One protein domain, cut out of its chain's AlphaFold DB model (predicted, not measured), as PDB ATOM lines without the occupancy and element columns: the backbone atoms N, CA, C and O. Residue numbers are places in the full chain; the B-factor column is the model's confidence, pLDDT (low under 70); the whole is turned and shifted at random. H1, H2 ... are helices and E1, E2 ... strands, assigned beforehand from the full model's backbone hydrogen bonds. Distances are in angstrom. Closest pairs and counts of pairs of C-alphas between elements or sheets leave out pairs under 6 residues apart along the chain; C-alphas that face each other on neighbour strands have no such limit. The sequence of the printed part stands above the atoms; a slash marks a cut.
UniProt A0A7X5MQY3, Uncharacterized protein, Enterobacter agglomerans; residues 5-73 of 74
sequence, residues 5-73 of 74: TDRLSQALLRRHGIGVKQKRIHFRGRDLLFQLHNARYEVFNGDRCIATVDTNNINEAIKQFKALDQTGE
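What this domain is: This is residues 5 to 73 of the 74 residues of an uncharacterized protein of Enterobacter agglomerans (UniProt A0A7X5MQY3). A strongly twisted sheet of four antiparallel strands has the helix H2 packed slantwise over one of its faces, while the other face bears no named helix. A second helix, H1, lies off one end of this two-layer body, with no contact to H2, and makes much of the length. The printed part has 69 residues with two named helices and four named strands, in the order H1, E1, E2, E3, E4, H2; the sheet's order is E1, E2, E3, E4, and the class is mixed, helices and strands. It is only just compact, close to loose, with a radius of gyration of the C-alphas of 12.7 A, and spans 46 by 23 by 21 A.

Where its parts are: In the sheet, E1 is residues 22 to 27 and 15.7 A long, from C-alpha 22 at (346.322, 378.037, 200.386). E2, the longest strand, is residues 30 to 37 and measures 21.6 A. E3 is residues 40 to 45, 16.7 A, and E4 is residues 48 to 53, 15.0 A. H2, the longest helix, is residues 58 to 71 and measures 20.2 A, ending with C-alpha 71 at (328.172, 392.869, 192.349). H1 is residues 5 to 15, 15.4 A, beginning with C-alpha 5 at (342.063, 363.042, 218.737).

How they stand to each other: The four strands form a meander, each the antiparallel neighbour of the one before, with E1 and E4 as edge strands. E1 and E2 are a hairpin, their directions at 155 degrees, with N 25 and O 32 within hydrogen-bond range at 2.9 A. E2 and E3 are a hairpin at 152 degrees, with N 35 and O 42 at 2.8 A. E3 and E4 are a hairpin at 151 degrees, with N 43 and O 51 at 2.8 A and N 48 and O 45 at 3.2 A. H2 is on the sheet at a height over the sheet of 8.3 A. It lies over E2 and only just over E3 and E4, with 3 of its C-alphas falling on each of these two. It runs slantwise to the strands, at 51 degrees to E2 on the local plane. The closest C-alphas of E4 and H2 are those of Val 53 and Ala 61, 5.8 A apart. H1 is not on the sheet, and it is apart from H2. In H1 and H2 every O i to N i+4 pair is within hydrogen-bond range.

The domain as a whole: The outline is only just a rod, and the two C-alphas farthest apart, those of Thr 5 and Glu 73, are 46.3 A apart. The printed part has no cut. The link from H1 to E1 is short, the other links are tight, and no link is long. Mean pLDDT of the printed part is 86.7; residues 5 to 7, residue 9 and residues 71 to 73 are under 70.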
ATOM      1  N   THR A   5     343.260 362.197 218.823       54.84
ATOM      2  CA  THR A   5     342.063 363.042 218.737       54.84
ATOM      3  C   THR A   5     342.321 364.348 217.980       54.84
ATOM      4  O   THR A   5     341.492 364.772 217.184       54.84
ATOM      5  N   ASP A   6     343.498 364.948 218.161       65.38
ATOM      6  CA  ASP A   6     343.862 366.223 217.543       65.38
ATOM      7  C   ASP A   6     344.051 366.085 216.022       65.38
ATOM      8  O   ASP A   6     343.652 366.954 215.248       65.38
ATOM      9  N   ARG A   7     344.558 364.934 215.560       63.81
ATOM     10  CA  ARG A   7     344.742 364.647 214.126       63.81
ATOM     11  C   ARG A   7     343.415 364.435 213.405       63.81
ATOM     12  O   ARG A   7     343.248 364.935 212.295       63.81
ATOM     13  N   LEU A   8     342.475 363.724 214.031       70.75
ATOM     14  CA  LEU A   8     341.119 363.536 213.502       70.75
ATOM     15  C   LEU A   8     340.374 364.871 213.427       70.75
ATOM     16  O   LEU A   8     339.816 365.197 212.378       70.75
ATOM     17  N   SER A   9     340.442 365.681 214.486       69.88
ATOM     18  CA  SER A   9     339.879 367.033 214.502       69.88
ATOM     19  C   SER A   9     340.492 367.918 213.414       69.88
ATOM     20  O   SER A   9     339.759 368.543 212.652       69.88
ATOM     21  N   GLN A  10     341.818 367.920 213.248       72.00
ATOM     22  CA  GLN A  10     342.478 368.665 212.172       72.00
ATOM     23  C   GLN A  10     342.096 368.164 210.771       72.00
ATOM     24  O   GLN A  10     341.904 368.972 209.860       72.00
ATOM     25  N   ALA A  11     341.969 366.850 210.569       76.31
ATOM     26  CA  ALA A  11     341.555 366.275 209.290       76.31
ATOM     27  C   ALA A  11     340.114 366.668 208.931       76.31
ATOM     28  O   ALA A  11     339.838 367.038 207.789       76.31
ATOM     29  N   LEU A  12     339.213 366.661 209.916       77.62
ATOM     30  CA  LEU A  12     337.839 367.140 209.773       77.62
ATOM     31  C   LEU A  12     337.807 368.630 209.412       77.62
ATOM     32  O   LEU A  12     337.169 368.999 208.428       77.62
ATOM     33  N   LEU A  13     338.557 369.475 210.125       80.06
ATOM     34  CA  LEU A  13     338.660 370.907 209.819       80.06
ATOM     35  C   LEU A  13     339.130 371.141 208.377       80.06
ATOM     36  O   LEU A  13     338.494 371.893 207.639       80.06
ATOM     37  N   ARG A  14     340.166 370.420 207.929       75.12
ATOM     38  CA  ARG A  14     340.664 370.495 206.546       75.12
ATOM     39  C   ARG A  14     339.637 370.023 205.519       75.12
ATOM     40  O   ARG A  14     339.503 370.664 204.479       75.12
ATOM     41  N   ARG A  15     338.880 368.957 205.808       80.94
ATOM     42  CA  ARG A  15     337.777 368.484 204.951       80.94
ATOM     43  C   ARG A  15     336.686 369.546 204.804       80.94
ATOM     44  O   ARG A  15     336.153 369.723 203.713       80.94
ATOM     45  N   HIS A  16     336.396 370.278 205.876       81.50
ATOM     46  CA  HIS A  16     335.455 371.399 205.871       81.50
ATOM     47  C   HIS A  16     336.049 372.710 205.332       81.50
ATOM     48  O   HIS A  16     335.325 373.698 205.207       81.50
ATOM     49  N   GLY A  17     337.333 372.719 204.961       80.19
ATOM     50  CA  GLY A  17     338.016 373.884 204.403       80.19
ATOM     51  C   GLY A  17     338.555 374.878 205.440       80.19
ATOM     52  O   GLY A  17     339.064 375.937 205.079       80.19
ATOM     53  N   ILE A  18     338.469 374.556 206.726       84.12
ATOM     54  CA  ILE A  18     338.917 375.414 207.823       84.12
ATOM     55  C   ILE A  18     340.433 375.274 207.986       84.12
ATOM     56  O   ILE A  18     340.962 374.164 208.075       84.12
ATOM     57  N   GLY A  19     341.140 376.405 208.019       80.00
ATOM     58  CA  GLY A  19     342.594 376.430 208.213       80.00
ATOM     59  C   GLY A  19     343.409 375.958 207.002       80.00
ATOM     60  O   GLY A  19     344.590 375.631 207.140       80.00
ATOM     61  N   VAL A  20     342.804 375.895 205.811       86.50
ATOM     62  CA  VAL A  20     343.518 375.590 204.564       86.50
ATOM     63  C   VAL A  20     344.441 376.759 204.226       86.50
ATOM     64  O   VAL A  20     343.991 377.822 203.831       86.50
ATOM     65  N   LYS A  21     345.757 376.570 204.354       90.38
ATOM     66  CA  LYS A  21     346.725 377.667 204.165       90.38
ATOM     67  C   LYS A  21     346.654 378.325 202.790       90.38
ATOM     68  O   LYS A  21     346.874 379.523 202.680       90.38
ATOM     69  N   GLN A  22     346.397 377.537 201.750       94.06
ATOM     70  CA  GLN A  22     346.322 378.037 200.386       94.06
ATOM     71  C   GLN A  22     345.432 377.159 199.510       94.06
ATOM     72  O   GLN A  22     345.418 375.936 199.668       94.06
ATOM     73  N   LYS A  23     344.718 377.773 198.566       94.12
ATOM     74  CA  LYS A  23     343.941 377.074 197.539       94.12
ATOM     75  C   LYS A  23     343.919 377.887 196.254       94.12
ATOM     76  O   LYS A  23     343.506 379.042 196.262       94.12
ATOM     77  N   ARG A  24     344.319 377.263 195.146       94.88
ATOM     78  CA  ARG A  24     344.157 377.836 193.809       94.88
ATOM     79  C   ARG A  24     342.856 377.333 193.189       94.88
ATOM     80  O   ARG A  24     342.541 376.149 193.306       94.88
ATOM     81  N   ILE A  25     342.100 378.227 192.564       94.25
ATOM     82  CA  ILE A  25     340.901 377.897 191.792       94.25
ATOM     83  C   ILE A  25     340.934 378.621 190.452       94.25
ATOM     84  O   ILE A  25     341.446 379.734 190.358       94.25
ATOM     85  N   HIS A  26     340.324 378.012 189.445       93.69
ATOM     86  CA  HIS A  26     340.062 378.672 188.177       93.69
ATOM     87  C   HIS A  26     338.635 379.242 188.197       93.69
ATOM     88  O   HIS A  26     337.673 378.508 188.439       93.69
ATOM     89  N   PHE A  27     338.483 380.552 188.001       90.94
ATOM     90  CA  PHE A  27     337.195 381.247 188.052       90.94
ATOM     91  C   PHE A  27     337.131 382.350 186.993       90.94
ATOM     92  O   PHE A  27     338.004 383.210 186.943       90.94
ATOM     93  N   ARG A  28     336.091 382.322 186.143       88.00
ATOM     94  CA  ARG A  28     335.866 383.300 185.056       88.00
ATOM     95  C   ARG A  28     337.107 383.545 184.174       88.00
ATOM     96  O   ARG A  28     337.426 384.679 183.835       88.00
ATOM     97  N   GLY A  29     337.827 382.475 183.827       90.94
ATOM     98  CA  GLY A  29     339.030 382.554 182.990       90.94
ATOM     99  C   GLY A  29     340.282 383.070 183.708       90.94
ATOM    100  O   GLY A  29     341.276 383.356 183.050       90.94
ATOM    101  N   ARG A  30     340.246 383.215 185.039       90.94
ATOM    102  CA  ARG A  30     341.371 383.681 185.861       90.94
ATOM    103  C   ARG A  30     341.782 382.615 186.869       90.94
ATOM    104  O   ARG A  30     340.930 381.946 187.459       90.94
ATOM    105  N   ASP A  31     343.082 382.513 187.115       94.44
ATOM    106  CA  ASP A  31     343.645 381.691 188.182       94.44
ATOM    107  C   ASP A  31     343.766 382.507 189.464       94.44
ATOM    108  O   ASP A  31     344.582 383.420 189.582       94.44
ATOM    109  N   LEU A  32     342.937 382.154 190.442       95.88
ATOM    110  CA  LEU A  32     342.867 382.830 191.726       95.88
ATOM    111  C   LEU A  32     343.550 381.993 192.796       95.88
ATOM    112  O   LEU A  32     343.240 380.813 192.958       95.88
ATOM    113  N   LEU A  33     344.448 382.609 193.554       96.75
ATOM    114  CA  LEU A  33     345.094 382.010 194.713       96.75
ATOM    115  C   LEU A  33     344.515 382.620 195.987       96.75
ATOM    116  O   LEU A  33     344.684 383.800 196.248       96.75
ATOM    117  N   PHE A  34     343.870 381.797 196.800       96.38
ATOM    118  CA  PHE A  34     343.437 382.154 198.143       96.38
ATOM    119  C   PHE A  34     344.529 381.741 199.121       96.38
ATOM    120  O   PHE A  34     344.905 380.568 199.130       96.38
ATOM    121  N   GLN A  35     345.011 382.660 199.950       95.88
ATOM    122  CA  GLN A  35     346.042 382.404 200.952       95.88
ATOM    123  C   GLN A  35     345.574 382.869 202.333       95.88
ATOM    124  O   GLN A  35     345.151 384.008 202.496       95.88
ATOM    125  N   LEU A  36     345.627 381.979 203.323       94.00
ATOM    126  CA  LEU A  36     345.239 382.273 204.700       94.00
ATOM    127  C   LEU A  36     346.375 383.014 205.415       94.00
ATOM    128  O   LEU A  36     347.435 382.433 205.657       94.00
ATOM    129  N   HIS A  37     346.115 384.252 205.826       92.69
ATOM    130  CA  HIS A  37     346.995 385.089 206.641       92.69
ATOM    131  C   HIS A  37     346.227 385.604 207.850       92.69
ATOM    132  O   HIS A  37     345.161 386.179 207.686       92.69
ATOM    133  N   ASN A  38     346.738 385.406 209.069       85.81
ATOM    134  CA  ASN A  38     346.130 385.927 210.307       85.81
ATOM    135  C   ASN A  38     344.598 385.732 210.404       85.81
ATOM    136  O   ASN A  38     343.873 386.661 210.737       85.81
ATOM    137  N   ALA A  39     344.115 384.520 210.106       86.12
ATOM    138  CA  ALA A  39     342.697 384.127 210.148       86.12
ATOM    139  C   ALA A  39     341.765 384.749 209.083       86.12
ATOM    140  O   ALA A  39     340.556 384.546 209.160       86.12
ATOM    141  N   ARG A  40     342.319 385.399 208.055       93.25
ATOM    142  CA  ARG A  40     341.600 385.894 206.870       93.25
ATOM    143  C   ARG A  40     342.235 385.367 205.584       93.25
ATOM    144  O   ARG A  40     343.425 385.055 205.567       93.25
ATOM    145  N   TYR A  41     341.470 385.272 204.502       96.00
ATOM    146  CA  TYR A  41     342.013 384.920 203.190       96.00
ATOM    147  C   TYR A  41     342.308 386.159 202.361       96.00
ATOM    148  O   TYR A  41     341.440 386.998 202.145       96.00
ATOM    149  N   GLU A  42     343.511 386.226 201.819       95.88
ATOM    150  CA  GLU A  42     343.881 387.148 200.754       95.88
ATOM    151  C   GLU A  42     343.734 386.428 199.411       95.88
ATOM    152  O   GLU A  42     344.102 385.257 199.281       95.88
ATOM    153  N   VAL A  43     343.143 387.101 198.425       95.75
ATOM    154  CA  VAL A  43     342.884 386.547 197.093       95.75
ATOM    155  C   VAL A  43     343.795 387.235 196.096       95.75
ATOM    156  O   VAL A  43     343.716 388.447 195.902       95.75
ATOM    157  N   PHE A  44     344.632 386.449 195.436       95.50
ATOM    158  CA  PHE A  44     345.593 386.902 194.447       95.50
ATOM    159  C   PHE A  44     345.179 386.463 193.048       95.50
ATOM    160  O   PHE A  44     344.679 385.355 192.857       95.50
ATOM    161  N   ASN A  45     345.438 387.317 192.065       93.94
ATOM    162  CA  ASN A  45     345.433 386.977 190.648       93.94
ATOM    163  C   ASN A  45     346.844 387.247 190.107       93.94
ATOM    164  O   ASN A  45     347.260 388.406 190.020       93.94
ATOM    165  N   GLY A  46     347.601 386.184 189.827       91.25
ATOM    166  CA  GLY A  46     349.055 386.285 189.664       91.25
ATOM    167  C   GLY A  46     349.709 386.815 190.946       91.25
ATOM    168  O   GLY A  46     349.421 386.315 192.032       91.25
ATOM    169  N   ASP A  47     350.534 387.854 190.822       92.00
ATOM    170  CA  ASP A  47     351.231 388.504 191.944       92.00
ATOM    171  C   ASP A  47     350.423 389.629 192.615       92.00
ATOM    172  O   ASP A  47     350.863 390.234 193.593       92.00
ATOM    173  N   ARG A  48     349.223 389.940 192.107       93.44
ATOM    174  CA  ARG A  48     348.400 391.043 192.617       93.44
ATOM    175  C   ARG A  48     347.336 390.541 193.585       93.44
ATOM    176  O   ARG A  48     346.468 389.766 193.189       93.44
ATOM    177  N   CYS A  49     347.335 391.060 194.812       94.06
ATOM    178  CA  CYS A  49     346.206 390.912 195.732       94.06
ATOM    179  C   CYS A  49     345.023 391.754 195.231       94.06
ATOM    180  O   CYS A  49     345.162 392.954 194.985       94.06
ATOM    181  N   ILE A  50     343.874 391.113 195.033       93.81
ATOM    182  CA  ILE A  50     342.659 391.730 194.485       93.81
ATOM    183  C   ILE A  50     341.512 391.795 195.495       93.81
ATOM    184  O   ILE A  50     340.579 392.562 195.284       93.81
ATOM    185  N   ALA A  51     341.565 391.011 196.576       93.56
ATOM    186  CA  ALA A  51     340.563 391.042 197.636       93.56
ATOM    187  C   ALA A  51     341.098 390.454 198.945       93.56
ATOM    188  O   ALA A  51     342.033 389.652 198.960       93.56
ATOM    189  N   THR A  52     340.432 390.794 200.045       94.50
ATOM    190  CA  THR A  52     340.637 390.175 201.355       94.50
ATOM    191  C   THR A  52     339.280 389.779 201.920       94.50
ATOM    192  O   THR A  52     338.331 390.555 201.853       94.50
ATOM    193  N   VAL A  53     339.182 388.563 202.453       94.25
ATOM    194  CA  VAL A  53     337.949 387.979 202.981       94.25
ATOM    195  C   VAL A  53     338.180 387.556 204.424       94.25
ATOM    196  O   VAL A  53     339.025 386.700 204.696       94.25
ATOM    197  N   ASP A  54     337.433 388.151 205.351       92.81
ATOM    198  CA  ASP A  54     337.591 387.949 206.795       92.81
ATOM    199  C   ASP A  54     336.947 386.628 207.249       92.81
ATOM    200  O   ASP A  54     335.836 386.561 207.769       92.81
ATOM    201  N   THR A  55     337.612 385.520 206.930       91.62
ATOM    202  CA  THR A  55     337.204 384.173 207.332       91.62
ATOM    203  C   THR A  55     338.397 383.227 207.333       91.62
ATOM    204  O   THR A  55     339.323 383.362 206.534       91.62
ATOM    205  N   ASN A  56     338.351 382.210 208.190       90.44
ATOM    206  CA  ASN A  56     339.350 381.144 208.248       90.44
ATOM    207  C   ASN A  56     338.930 379.877 207.470       90.44
ATOM    208  O   ASN A  56     339.701 378.913 207.388       90.44
ATOM    209  N   ASN A  57     337.738 379.882 206.859       90.94
ATOM    210  CA  ASN A  57     337.224 378.790 206.039       90.94
ATOM    211  C   ASN A  57     337.326 379.122 204.544       90.94
ATOM    212  O   ASN A  57     336.690 380.052 204.057       90.94
ATOM    213  N   ILE A  58     338.089 378.323 203.792       92.50
ATOM    214  CA  ILE A  58     338.309 378.553 202.360       92.50
ATOM    215  C   ILE A  58     337.023 378.475 201.532       92.50
ATOM    216  O   ILE A  58     336.889 379.173 200.531       92.50
ATOM    217  N   ASN A  59     336.069 377.627 201.920       93.31
ATOM    218  CA  ASN A  59     334.826 377.470 201.170       93.31
ATOM    219  C   ASN A  59     333.947 378.717 201.320       93.31
ATOM    220  O   ASN A  59     333.428 379.221 200.323       93.31
ATOM    221  N   GLU A  60     333.866 379.258 202.539       93.00
ATOM    222  CA  GLU A  60     333.204 380.539 202.799       93.00
ATOM    223  C   GLU A  60     333.942 381.687 202.104       93.00
ATOM    224  O   GLU A  60     333.297 382.523 201.476       93.00
ATOM    225  N   ALA A  61     335.281 381.683 202.113       94.38
ATOM    226  CA  ALA A  61     336.077 382.701 201.430       94.38
ATOM    227  C   ALA A  61     335.776 382.762 199.926       94.38
ATOM    228  O   ALA A  61     335.542 383.833 199.371       94.38
ATOM    229  N   ILE A  62     335.725 381.599 199.267       94.06
ATOM    230  CA  ILE A  62     335.392 381.493 197.842       94.06
ATOM    231  C   ILE A  62     333.956 381.961 197.581       94.06
ATOM    232  O   ILE A  62     333.709 382.650 196.593       94.06
ATOM    233  N   LYS A  63     333.002 381.587 198.441       93.81
ATOM    234  CA  LYS A  63     331.595 381.986 198.306       93.81
ATOM    235  C   LYS A  63     331.432 383.504 198.407       93.81
ATOM    236  O   LYS A  63     330.795 384.094 197.538       93.81
ATOM    237  N   GLN A  64     332.041 384.125 199.417       94.12
ATOM    238  CA  GLN A  64     332.021 385.578 199.597       94.12
ATOM    239  C   GLN A  64     332.714 386.298 198.435       94.12
ATOM    240  O   GLN A  64     332.146 387.235 197.882       94.12
ATOM    241  N   PHE A  65     333.881 385.818 197.992       93.31
ATOM    242  CA  PHE A  65     334.582 386.398 196.843       93.31
ATOM    243  C   PHE A  65     333.727 386.379 195.566       93.31
ATOM    244  O   PHE A  65     333.621 387.389 194.879       93.31
ATOM    245  N   LYS A  66     333.060 385.255 195.266       91.31
ATOM    246  CA  LYS A  66     332.161 385.152 194.104       91.31
ATOM    247  C   LYS A  66     330.987 386.134 194.180       91.31
ATOM    248  O   LYS A  66     330.617 386.693 193.155       91.31
ATOM    249  N   ALA A  67     330.415 386.343 195.366       90.62
ATOM    250  CA  ALA A  67     329.318 387.293 195.566       90.62
ATOM    251  C   ALA A  67     329.765 388.756 195.378       90.62
ATOM    252  O   ALA A  67     329.039 389.557 194.789       90.62
ATOM    253  N   LEU A  68     330.978 389.093 195.834       86.50
ATOM    254  CA  LEU A  68     331.587 390.407 195.608       86.50
ATOM    255  C   LEU A  68     331.838 390.661 194.115       86.50
ATOM    256  O   LEU A  68     331.448 391.706 193.602       86.50
ATOM    257  N   ASP A  69     332.424 389.690 193.407       82.00
ATOM    258  CA  ASP A  69     332.715 389.797 191.969       82.00
ATOM    259  C   ASP A  69     331.433 389.948 191.126       82.00
ATOM    260  O   ASP A  69     331.397 390.744 190.194       82.00
ATOM    261  N   GLN A  70     330.340 389.272 191.506       71.50
ATOM    262  CA  GLN A  70     329.028 389.414 190.854       71.50
ATOM    263  C   GLN A  70     328.390 390.800 191.027       71.50
ATOM    264  O   GLN A  70     327.556 391.192 190.214       71.50
ATOM    265  N   THR A  71     328.754 391.545 192.072       61.22
ATOM    266  CA  THR A  71     328.172 392.869 192.349       61.22
ATOM    267  C   THR A  71     328.916 393.990 191.604       61.22
ATOM    268  O   THR A  71     328.370 395.075 191.434       61.22
ATOM    269  N   GLY A  72     330.132 393.726 191.110       55.97
ATOM    270  CA  GLY A  72     330.947 394.682 190.348       55.97
ATOM    271  C   GLY A  72     330.613 394.803 188.853       55.97
ATOM    272  O   GLY A  72     331.258 395.587 188.167       55.97
ATOM    273  N   GLU A  73     329.638 394.045 188.338       52.47
ATOM    274  CA  GLU A  73     329.180 394.074 186.932       52.47
ATOM    275  C   GLU A  73     327.915 394.939 186.719       52.47
ATOM    276  O   GLU A  73     326.998 394.543 185.998       52.47
TER     277      GLU A  73